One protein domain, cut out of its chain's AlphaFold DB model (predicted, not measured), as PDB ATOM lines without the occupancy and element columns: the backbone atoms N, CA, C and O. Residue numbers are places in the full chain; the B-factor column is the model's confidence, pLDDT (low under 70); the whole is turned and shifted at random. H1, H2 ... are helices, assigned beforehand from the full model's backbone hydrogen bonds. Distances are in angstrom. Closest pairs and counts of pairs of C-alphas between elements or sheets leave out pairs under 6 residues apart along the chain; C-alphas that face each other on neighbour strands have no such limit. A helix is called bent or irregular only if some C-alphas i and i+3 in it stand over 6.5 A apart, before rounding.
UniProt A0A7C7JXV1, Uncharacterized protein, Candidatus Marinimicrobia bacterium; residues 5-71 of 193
ATOM      1  N   GLU A   5     -77.565  29.531  21.036       89.38
ATOM      2  CA  GLU A   5     -77.623  28.997  22.402       89.38
ATOM      3  C   GLU A   5     -77.931  30.096  23.418       89.38
ATOM      4  O   GLU A   5     -78.784  29.921  24.288       89.38
ATOM      5  N   MET A   6     -77.311  31.269  23.261       86.06
ATOM      6  CA  MET A   6     -77.591  32.438  24.093       86.06
ATOM      7  C   MET A   6     -79.061  32.857  23.968       86.06
ATOM      8  O   MET A   6     -79.725  33.093  24.979       86.06
ATOM      9  N   HIS A   7     -79.594  32.918  22.743       87.62
ATOM     10  CA  HIS A   7     -80.999  33.255  22.512       87.62
ATOM     11  C   HIS A   7     -81.953  32.243  23.156       87.62
ATOM     12  O   HIS A   7     -82.904  32.650  23.827       87.62
ATOM     13  N   LEU A   8     -81.669  30.944  23.020       91.81
ATOM     14  CA  LEU A   8     -82.443  29.886  23.670       91.81
ATOM     15  C   LEU A   8     -82.429  30.043  25.195       91.81
ATOM     16  O   LEU A   8     -83.486  30.035  25.825       91.81
ATOM     17  N   GLN A   9     -81.255  30.255  25.790       91.69
ATOM     18  CA  GLN A   9     -81.123  30.435  27.235       91.69
ATOM     19  C   GLN A   9     -81.867  31.677  27.745       91.69
ATOM     20  O   GLN A   9     -82.388  31.658  28.860       91.69
ATOM     21  N   ILE A  10     -81.894  32.774  26.983       89.81
ATOM     22  CA  ILE A  10     -82.653  33.980  27.355       89.81
ATOM     23  C   ILE A  10     -84.158  33.693  27.307       89.81
ATOM     24  O   ILE A  10     -84.860  34.014  28.264       89.81
ATOM     25  N   ALA A  11     -84.644  33.039  26.248       92.69
ATOM     26  CA  ALA A  11     -86.055  32.675  26.118       92.69
ATOM     27  C   ALA A  11     -86.512  31.719  27.236       92.69
ATOM     28  O   ALA A  11     -87.567  31.921  27.835       92.69
ATOM     29  N   GLN A  12     -85.687  30.722  27.572       95.19
ATOM     30  CA  GLN A  12     -85.942  29.807  28.687       95.19
ATOM     31  C   GLN A  12     -85.978  30.539  30.031       95.19
ATOM     32  O   GLN A  12     -86.879  30.294  30.830       95.19
ATOM     33  N   ARG A  13     -85.041  31.467  30.278       93.94
ATOM     34  CA  ARG A  13     -85.025  32.290  31.499       93.94
ATOM     35  C   ARG A  13     -86.278  33.151  31.621       93.94
ATOM     36  O   ARG A  13     -86.879  33.171  32.691       93.94
ATOM     37  N   TYR A  14     -86.687  33.815  30.542       95.25
ATOM     38  CA  TYR A  14     -87.935  34.579  30.501       95.25
ATOM     39  C   TYR A  14     -89.138  33.694  30.860       95.25
ATOM     40  O   TYR A  14     -89.861  33.993  31.806       95.25
ATOM     41  N   GLY A  15     -89.310  32.566  30.157       95.94
ATOM     42  CA  GLY A  15     -90.443  31.662  30.365       95.94
ATOM     43  C   GLY A  15     -90.482  31.058  31.769       95.94
ATOM     44  O   GLY A  15     -91.532  31.051  32.403       95.94
ATOM     45  N   LYS A  16     -89.329  30.616  32.286       96.00
ATOM     46  CA  LYS A  16     -89.208  30.086  33.649       96.00
ATOM     47  C   LYS A  16     -89.612  31.128  34.693       96.00
ATOM     48  O   LYS A  16     -90.427  30.821  35.552       96.00
ATOM     49  N   THR A  17     -89.116  32.358  34.563       95.38
ATOM     50  CA  THR A  17     -89.450  33.443  35.499       95.38
ATOM     51  C   THR A  17     -90.950  33.749  35.490       95.38
ATOM     52  O   THR A  17     -91.559  33.882  36.545       95.38
ATOM     53  N   MET A  18     -91.565  33.827  34.305       96.56
ATOM     54  CA  MET A  18     -93.008  34.071  34.174       96.56
ATOM     55  C   MET A  18     -93.834  32.984  34.875       96.56
ATOM     56  O   MET A  18     -94.778  33.303  35.594       96.56
ATOM     57  N   LEU A  19     -93.452  31.712  34.708       97.38
ATOM     58  CA  LEU A  19     -94.105  30.583  35.376       97.38
ATOM     59  C   LEU A  19     -93.921  30.624  36.900       97.38
ATOM     60  O   LEU A  19     -94.886  30.406  37.626       97.38
ATOM     61  N   GLU A  20     -92.713  30.922  37.381       96.81
ATOM     62  CA  GLU A  20     -92.401  31.005  38.816       96.81
ATOM     63  C   GLU A  20     -93.159  32.136  39.521       96.81
ATOM     64  O   GLU A  20     -93.626  31.956  40.643       96.81
ATOM     65  N   LEU A  21     -93.320  33.284  38.858       96.19
ATOM     66  CA  LEU A  21     -94.059  34.433  39.389       96.19
ATOM     67  C   LEU A  21     -95.577  34.334  39.169       96.19
ATOM     68  O   LEU A  21     -96.322  35.185  39.651       96.19
ATOM     69  N   GLY A  22     -96.049  33.328  38.426       97.38
ATOM     70  CA  GLY A  22     -97.455  33.218  38.032       97.38
ATOM     71  C   GLY A  22     -97.921  34.379  37.146       97.38
ATOM     72  O   GLY A  22     -99.105  34.711  37.130       97.38
ATOM     73  N   TRP A  23     -96.997  35.022  36.431       97.81
ATOM     74  CA  TRP A  23     -97.286  36.182  35.597       97.81
ATOM     75  C   TRP A  23     -97.590  35.779  34.157       97.81
ATOM     76  O   TRP A  23     -96.958  34.914  33.555       97.81
ATOM     77  N   THR A  24     -98.542  36.492  33.570       97.31
ATOM     78  CA  THR A  24     -98.795  36.567  32.128       97.31
ATOM     79  C   THR A  24     -98.542  37.994  31.635       97.31
ATOM     80  O   THR A  24     -98.665  38.935  32.428       97.31
ATOM     81  N   PRO A  25     -98.237  38.212  30.340       95.69
ATOM     82  CA  PRO A  25     -98.108  39.566  29.797       95.69
ATOM     83  C   PRO A  25     -99.329  40.447  30.104       95.69
ATOM     84  O   PRO A  25     -99.180  41.612  30.459       95.69
ATOM     85  N   GLN A  26    -100.534  39.871  30.045       96.88
ATOM     86  CA  GLN A  26    -101.783  40.553  30.374       96.88
ATOM     87  C   GLN A  26    -101.855  40.931  31.853       96.88
ATOM     88  O   GLN A  26    -102.237  42.056  32.157       96.88
ATOM     89  N   SER A  27    -101.463  40.035  32.767       97.81
ATOM     90  CA  SER A  27    -101.457  40.345  34.203       97.81
ATOM     91  C   SER A  27    -100.465  41.455  34.553       97.81
ATOM     92  O   SER A  27    -100.801  42.324  35.348       97.81
ATOM     93  N   ILE A  28     -99.292  41.488  33.904       98.06
ATOM     94  CA  ILE A  28     -98.282  42.535  34.114       98.06
ATOM     95  C   ILE A  28     -98.835  43.890  33.677       98.06
ATOM     96  O   ILE A  28     -98.758  44.863  34.422       98.06
ATOM     97  N   LEU A  29     -99.422  43.955  32.477       97.88
ATOM     98  CA  LEU A  29    -100.016  45.192  31.975       97.88
ATOM     99  C   LEU A  29    -101.204  45.630  32.826       97.88
ATOM    100  O   LEU A  29    -101.317  46.811  33.131       97.88
ATOM    101  N   HIS A  30    -102.061  44.692  33.234       97.94
ATOM    102  CA  HIS A  30    -103.191  44.979  34.106       97.94
ATOM    103  C   HIS A  30    -102.725  45.571  35.440       97.94
ATOM    104  O   HIS A  30    -103.203  46.635  35.821       97.94
ATOM    105  N   GLU A  31    -101.784  44.924  36.125       98.25
ATOM    106  CA  GLU A  31    -101.248  45.390  37.409       98.25
ATOM    107  C   GLU A  31    -100.609  46.777  37.278       98.25
ATOM    108  O   GLU A  31    -100.954  47.706  38.009       98.25
ATOM    109  N   ALA A  32     -99.736  46.954  36.283       98.25
ATOM    110  CA  ALA A  32     -99.092  48.235  36.041       98.25
ATOM    111  C   ALA A  32    -100.122  49.340  35.753       98.25
ATOM    112  O   ALA A  32    -100.075  50.397  36.381       98.25
ATOM    113  N   GLN A  33    -101.091  49.093  34.869       97.31
ATOM    114  CA  GLN A  33    -102.085  50.087  34.454       97.31
ATOM    115  C   GLN A  33    -102.995  50.556  35.601       97.31
ATOM    116  O   GLN A  33    -103.463  51.693  35.555       97.31
ATOM    117  N   HIS A  34    -103.233  49.708  36.608       97.44
ATOM    118  CA  HIS A  34    -104.054  50.028  37.784       97.44
ATOM    119  C   HIS A  34    -103.251  50.579  38.972       97.44
ATOM    120  O   HIS A  34    -103.836  50.943  39.992       97.44
ATOM    121  N   SER A  35    -101.925  50.667  38.859       97.88
ATOM    122  CA  SER A  35    -101.081  51.280  39.886       97.88
ATOM    123  C   SER A  35    -101.110  52.814  39.824       97.88
ATOM    124  O   SER A  35    -101.456  53.411  38.805       97.88
ATOM    125  N   SER A  36    -100.682  53.479  40.901       96.69
ATOM    126  CA  SER A  36    -100.561  54.946  40.940       96.69
ATOM    127  C   SER A  36     -99.443  55.497  40.046       96.69
ATOM    128  O   SER A  36     -99.429  56.687  39.745       96.69
ATOM    129  N   THR A  37     -98.490  54.652  39.652       97.69
ATOM    130  CA  THR A  37     -97.345  55.003  38.799       97.69
ATOM    131  C   THR A  37     -97.157  53.923  37.729       97.69
ATOM    132  O   THR A  37     -96.276  53.069  37.887       97.69
ATOM    133  N   PRO A  38     -98.017  53.883  36.690       98.31
ATOM    134  CA  PRO A  38     -98.026  52.799  35.716       98.31
ATOM    135  C   PRO A  38     -96.668  52.462  35.110       98.31
ATOM    136  O   PRO A  38     -96.241  51.308  35.173       98.31
ATOM    137  N   LEU A  39     -95.968  53.441  34.538       98.44
ATOM    138  CA  LEU A  39     -94.679  53.225  33.888       98.44
ATOM    139  C   LEU A  39     -93.652  52.680  34.880       98.44
ATOM    140  O   LEU A  39     -92.993  51.681  34.592       98.44
ATOM    141  N   LYS A  40     -93.523  53.293  36.058       98.00
ATOM    142  CA  LYS A  40     -92.590  52.844  37.095       98.00
ATOM    143  C   LYS A  40     -92.894  51.412  37.529       98.00
ATOM    144  O   LYS A  40     -91.959  50.622  37.680       98.00
ATOM    145  N   THR A  41     -94.169  51.071  37.703       98.38
ATOM    146  CA  THR A  41     -94.607  49.716  38.062       98.38
ATOM    147  C   THR A  41     -94.249  48.725  36.960       98.38
ATOM    148  O   THR A  41     -93.592  47.728  37.250       98.38
ATOM    149  N   LEU A  42     -94.560  49.028  35.694       98.44
ATOM    150  CA  LEU A  42     -94.194  48.180  34.556       98.44
ATOM    151  C   LEU A  42     -92.682  47.933  34.509       98.44
ATOM    152  O   LEU A  42     -92.247  46.789  34.419       98.44
ATOM    153  N   LEU A  43     -91.874  48.993  34.600       97.88
ATOM    154  CA  LEU A  43     -90.416  48.875  34.576       97.88
ATOM    155  C   LEU A  43     -89.892  48.018  35.739       97.88
ATOM    156  O   LEU A  43     -89.022  47.183  35.519       97.88
ATOM    157  N   SER A  44     -90.457  48.185  36.937       97.38
ATOM    158  CA  SER A  44     -90.068  47.411  38.125       97.38
ATOM    159  C   SER A  44     -90.444  45.934  37.990       97.38
ATOM    160  O   SER A  44     -89.653  45.065  38.335       97.38
ATOM    161  N   MET A  45     -91.615  45.623  37.427       97.75
ATOM    162  CA  MET A  45     -91.997  44.238  37.137       97.75
ATOM    163  C   MET A  45     -91.050  43.607  36.109       97.75
ATOM    164  O   MET A  45     -90.596  42.478  36.288       97.75
ATOM    165  N   LEU A  46     -90.699  44.345  35.052       97.06
ATOM    166  CA  LEU A  46     -89.777  43.864  34.022       97.06
ATOM    167  C   LEU A  46     -88.357  43.623  34.557       97.06
ATOM    168  O   LEU A  46     -87.674  42.754  34.022       97.06
ATOM    169  N   ASP A  47     -87.921  44.296  35.627       95.94
ATOM    170  CA  ASP A  47     -86.616  44.029  36.252       95.94
ATOM    171  C   ASP A  47     -86.492  42.599  36.796       95.94
ATOM    172  O   ASP A  47     -85.388  42.068  36.914       95.94
ATOM    173  N   HIS A  48     -87.610  41.939  37.096       94.69
ATOM    174  CA  HIS A  48     -87.587  40.551  37.539       94.69
ATOM    175  C   HIS A  48     -87.452  39.567  36.376       94.69
ATOM    176  O   HIS A  48     -87.009  38.443  36.586       94.69
ATOM    177  N   LEU A  49     -87.796  39.968  35.146       93.88
ATOM    178  CA  LEU A  49     -87.862  39.063  34.006       93.88
ATOM    179  C   LEU A  49     -86.494  38.802  33.372       93.88
ATOM    180  O   LEU A  49     -85.738  39.713  33.010       93.88
ATOM    181  N   GLY A  50     -86.220  37.516  33.133       90.81
ATOM    182  CA  GLY A  50     -85.077  37.080  32.342       90.81
ATOM    183  C   GLY A  50     -85.023  37.792  30.986       90.81
ATOM    184  O   GLY A  50     -85.970  37.742  30.207       90.81
ATOM    185  N   GLY A  51     -83.900  38.456  30.702       88.06
ATOM    186  CA  GLY A  51     -83.685  39.218  29.464       88.06
ATOM    187  C   GLY A  51     -83.897  40.732  29.581       88.06
ATOM    188  O   GLY A  51     -83.402  41.451  28.704       88.06
ATOM    189  N   TYR A  52     -84.543  41.201  30.656       91.88
ATOM    190  CA  TYR A  52     -84.772  42.619  30.966       91.88
ATOM    191  C   TYR A  52     -83.940  43.096  32.166       91.88
ATOM    192  O   TYR A  52     -83.239  44.096  32.048       91.88
ATOM    193  N   GLY A  53     -83.944  42.348  33.273       86.94
ATOM    194  CA  GLY A  53     -83.426  42.795  34.577       86.94
ATOM    195  C   GLY A  53     -81.921  43.015  34.742       86.94
ATOM    196  O   GLY A  53     -81.482  43.345  35.837       86.94
ATOM    197  N   LYS A  54     -81.111  42.799  33.700       87.19
ATOM    198  CA  LYS A  54     -79.654  42.999  33.784       87.19
ATOM    199  C   LYS A  54     -79.226  44.444  33.548       87.19
ATOM    200  O   LYS A  54     -78.217  44.866  34.100       87.19
ATOM    201  N   ASP A  55     -79.997  45.183  32.758       91.38
ATOM    202  CA  ASP A  55     -79.605  46.509  32.307       91.38
ATOM    203  C   ASP A  55     -80.075  47.579  33.306       91.38
ATOM    204  O   ASP A  55     -81.278  47.855  33.363       91.38
ATOM    205  N   PRO A  56     -79.171  48.250  34.046       92.56
ATOM    206  CA  PRO A  56     -79.558  49.254  35.039       92.56
ATOM    207  C   PRO A  56     -80.217  50.495  34.416       92.56
ATOM    208  O   PRO A  56     -80.957  51.201  35.096       92.56
ATOM    209  N   LEU A  57     -79.988  50.759  33.123       95.62
ATOM    210  CA  LEU A  57     -80.652  51.842  32.389       95.62
ATOM    211  C   LEU A  57     -81.975  51.399  31.755       95.62
ATOM    212  O   LEU A  57     -82.660  52.204  31.124       95.62
ATOM    213  N   ARG A  58     -82.351  50.124  31.924       95.44
ATOM    214  CA  ARG A  58     -83.631  49.554  31.495       95.44
ATOM    215  C   ARG A  58     -83.959  49.843  30.030       95.44
ATOM    216  O   ARG A  58     -85.123  50.067  29.696       95.44
ATOM    217  N   LYS A  59     -82.972  49.825  29.126       94.88
ATOM    218  CA  LYS A  59     -83.159  50.160  27.702       94.88
ATOM    219  C   LYS A  59     -84.301  49.352  27.086       94.88
ATOM    220  O   LYS A  59     -85.189  49.914  26.452       94.88
ATOM    221  N   LYS A  60     -84.281  48.025  27.261       95.00
ATOM    222  CA  LYS A  60     -85.287  47.116  26.679       95.00
ATOM    223  C   LYS A  60     -86.673  47.339  27.279       95.00
ATOM    224  O   LYS A  60     -87.653  47.336  26.540       95.00
ATOM    225  N   SER A  61     -86.749  47.534  28.594       97.12
ATOM    226  CA  SER A  61     -88.011  47.770  29.301       97.12
ATOM    227  C   SER A  61     -88.624  49.114  28.901       97.12
ATOM    228  O   SER A  61     -89.809  49.175  28.589       97.12
ATOM    229  N   SER A  62     -87.807  50.168  28.815       97.56
ATOM    230  CA  SER A  62     -88.228  51.503  28.377       97.56
ATOM    231  C   SER A  62     -88.661  51.499  26.909       97.56
ATOM    232  O   SER A  62     -89.726  52.013  26.583       97.56
ATOM    233  N   LEU A  63     -87.913  50.824  26.027       97.56
ATOM    234  CA  LEU A  63     -88.309  50.642  24.629       97.56
ATOM    235  C   LEU A  63     -89.648  49.901  24.503       97.56
ATOM    236  O   LEU A  63     -90.508  50.322  23.734       97.56
ATOM    237  N   LEU A  64     -89.854  48.828  25.273       97.69
ATOM    238  CA  LEU A  64     -91.132  48.113  25.286       97.69
ATOM    239  C   LEU A  64     -92.277  49.023  25.753       97.69
ATOM    240  O   LEU A  64     -93.310  49.081  25.088       97.69
ATOM    241  N   ALA A  65     -92.089  49.753  26.855       98.00
ATOM    242  CA  ALA A  65     -93.085  50.684  27.378       98.00
ATOM    243  C   ALA A  65     -93.447  51.765  26.345       98.00
ATOM    244  O   ALA A  65     -94.626  52.026  26.110       98.00
ATOM    245  N   MET A  66     -92.441  52.333  25.668       97.62
ATOM    246  CA  MET A  66     -92.634  53.295  24.584       97.62
ATOM    247  C   MET A  66     -93.444  52.703  23.430       97.62
ATOM    248  O   MET A  66     -94.389  53.337  22.965       97.62
ATOM    249  N   ILE A  67     -93.106  51.491  22.976       97.12
ATOM    250  CA  ILE A  67     -93.830  50.819  21.890       97.12
ATOM    251  C   ILE A  67     -95.293  50.620  22.284       97.12
ATOM    252  O   ILE A  67     -96.172  51.022  21.532       97.12
ATOM    253  N   LEU A  68     -95.563  50.053  23.463       97.50
ATOM    254  CA  LEU A  68     -96.929  49.795  23.937       97.50
ATOM    255  C   LEU A  68     -97.763  51.078  24.058       97.50
ATOM    256  O   LEU A  68     -98.957  51.056  23.759       97.50
ATOM    257  N   ASN A  69     -97.124  52.185  24.444       96.44
ATOM    258  CA  ASN A  69     -97.766  53.487  24.559       96.44
ATOM    259  C   ASN A  69     -98.053  54.162  23.209       96.44
ATOM    260  O   ASN A  69     -99.083  54.813  23.071       96.44
ATOM    261  N   ASN A  70     -97.190  53.969  22.206       94.44
ATOM    262  CA  ASN A  70     -97.321  54.600  20.885       94.44
ATOM    263  C   ASN A  70     -98.052  53.728  19.846       94.44
ATOM    264  O   ASN A  70     -98.195  54.121  18.687       94.44
ATOM    265  N   ARG A  71     -98.521  52.536  20.228       93.81
ATOM    266  CA  ARG A  71     -99.403  51.719  19.384       93.81
ATOM    267  C   ARG A  71    -100.752  52.424  19.178       93.81
ATOM    268  O   ARG A  71    -101.280  52.958  20.149       93.81
TER     269      ARG A  71
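Overview. This is residues 5 to 71 of the 193 residues of an uncharacterized protein of Candidatus Marinimicrobia bacterium (UniProt A0A7C7JXV1). Three shorter helices, H2, H3 and H4, fold back and forth on one another, with H3 packed on both its partners, while the longest helix, H1, is set off at one end of the body and touches no other helix. Between H3 and H4 the chain makes a long loop, residues 47 to 58, which first heads toward H1 and then turns back to H4. The printed part has 67 residues, with four named helices in the order H1, H2, H3, H4 and no named strand, and its class is all helix. It is compact, with a radius of gyration of the C-alphas of 12.0 A, yet its outline is elongated, only just, with spans of 37 by 25 by 23 A.

Arrangement. Start at the first printed residue, Glu 5, where H1, residues 5 to 20, begins. A tight link of 4 residues leads from it to H2, residues 25 to 34, but H1 and H2 are apart, with no C-alpha of the one within 8 A of the other. After H2 look for the tight link of 3 residues, Ser 35 to Thr 37, which brings you to H3, residues 38 to 46. H2 and H3 touch, with 8 pairs of C-alphas within 8 A. Their closest C-alphas are those of Ala 32 and Pro 38, 4.7 A apart, and their centres are 9.3 A apart. They run opposite ways at a steep tilt of 35.3 degrees, only just steep, and form a helical hairpin. From Leu 46 a long link of 12 residues takes you to H4, residues 59 to 70. H4 touches H3 with its residues 61 to 65 alone, and 6 pairs of C-alphas are within 8 A. There the closest C-alphas are those of Leu 43 and Ser 61, 5.9 A apart, while the two centres are 10.7 A apart. H3 and H4 run opposite ways at a steep tilt of 42 degrees and form a second helical hairpin. H1 is apart from H3 and from H4, and H2 is apart from H4. On the backbone, every pair of O i and N i+4 inside H1, H2, H3 and H4 is within hydrogen-bond range.

Along the chain. Find C-alpha 5 at (-77.623, 28.997, 22.402); from there H1 runs through 16 residues to C-alpha 20 at (-92.401, 31.005, 38.816), 22.2 A from first to last C-alpha. H2 has 10 residues, from Pro 25 to His 34, and measures 14.4 A. H3 has 9 residues and measures 12.3 A; look for its first C-alpha, that of Pro 38, at (-98.026, 52.799, 35.716). H4 has 12 residues, begins at Lys 59 and runs 16.3 A to C-alpha 70 at (-97.321, 54.600, 20.885). None of the four helices is bent or irregular.

Size, cuts and confidence. The two C-alphas farthest apart are those of Glu 5 and Ser 36, 39.3 A from each other. From the first printed C-alpha, that of Glu 5, to the last, that of Arg 71, the distance is 31.6 A. The printed part has no cut, and its residues run from 5 to 71 without a gap. The one long link is that from H3 to H4, and its C-alphas, residues 47 to 58, lie 6 to 14 A from the mean of all C-alphas. In the B-factor column of this predicted model you will find a mean pLDDT of 95.4 over the printed part, and no printed residue is under 70.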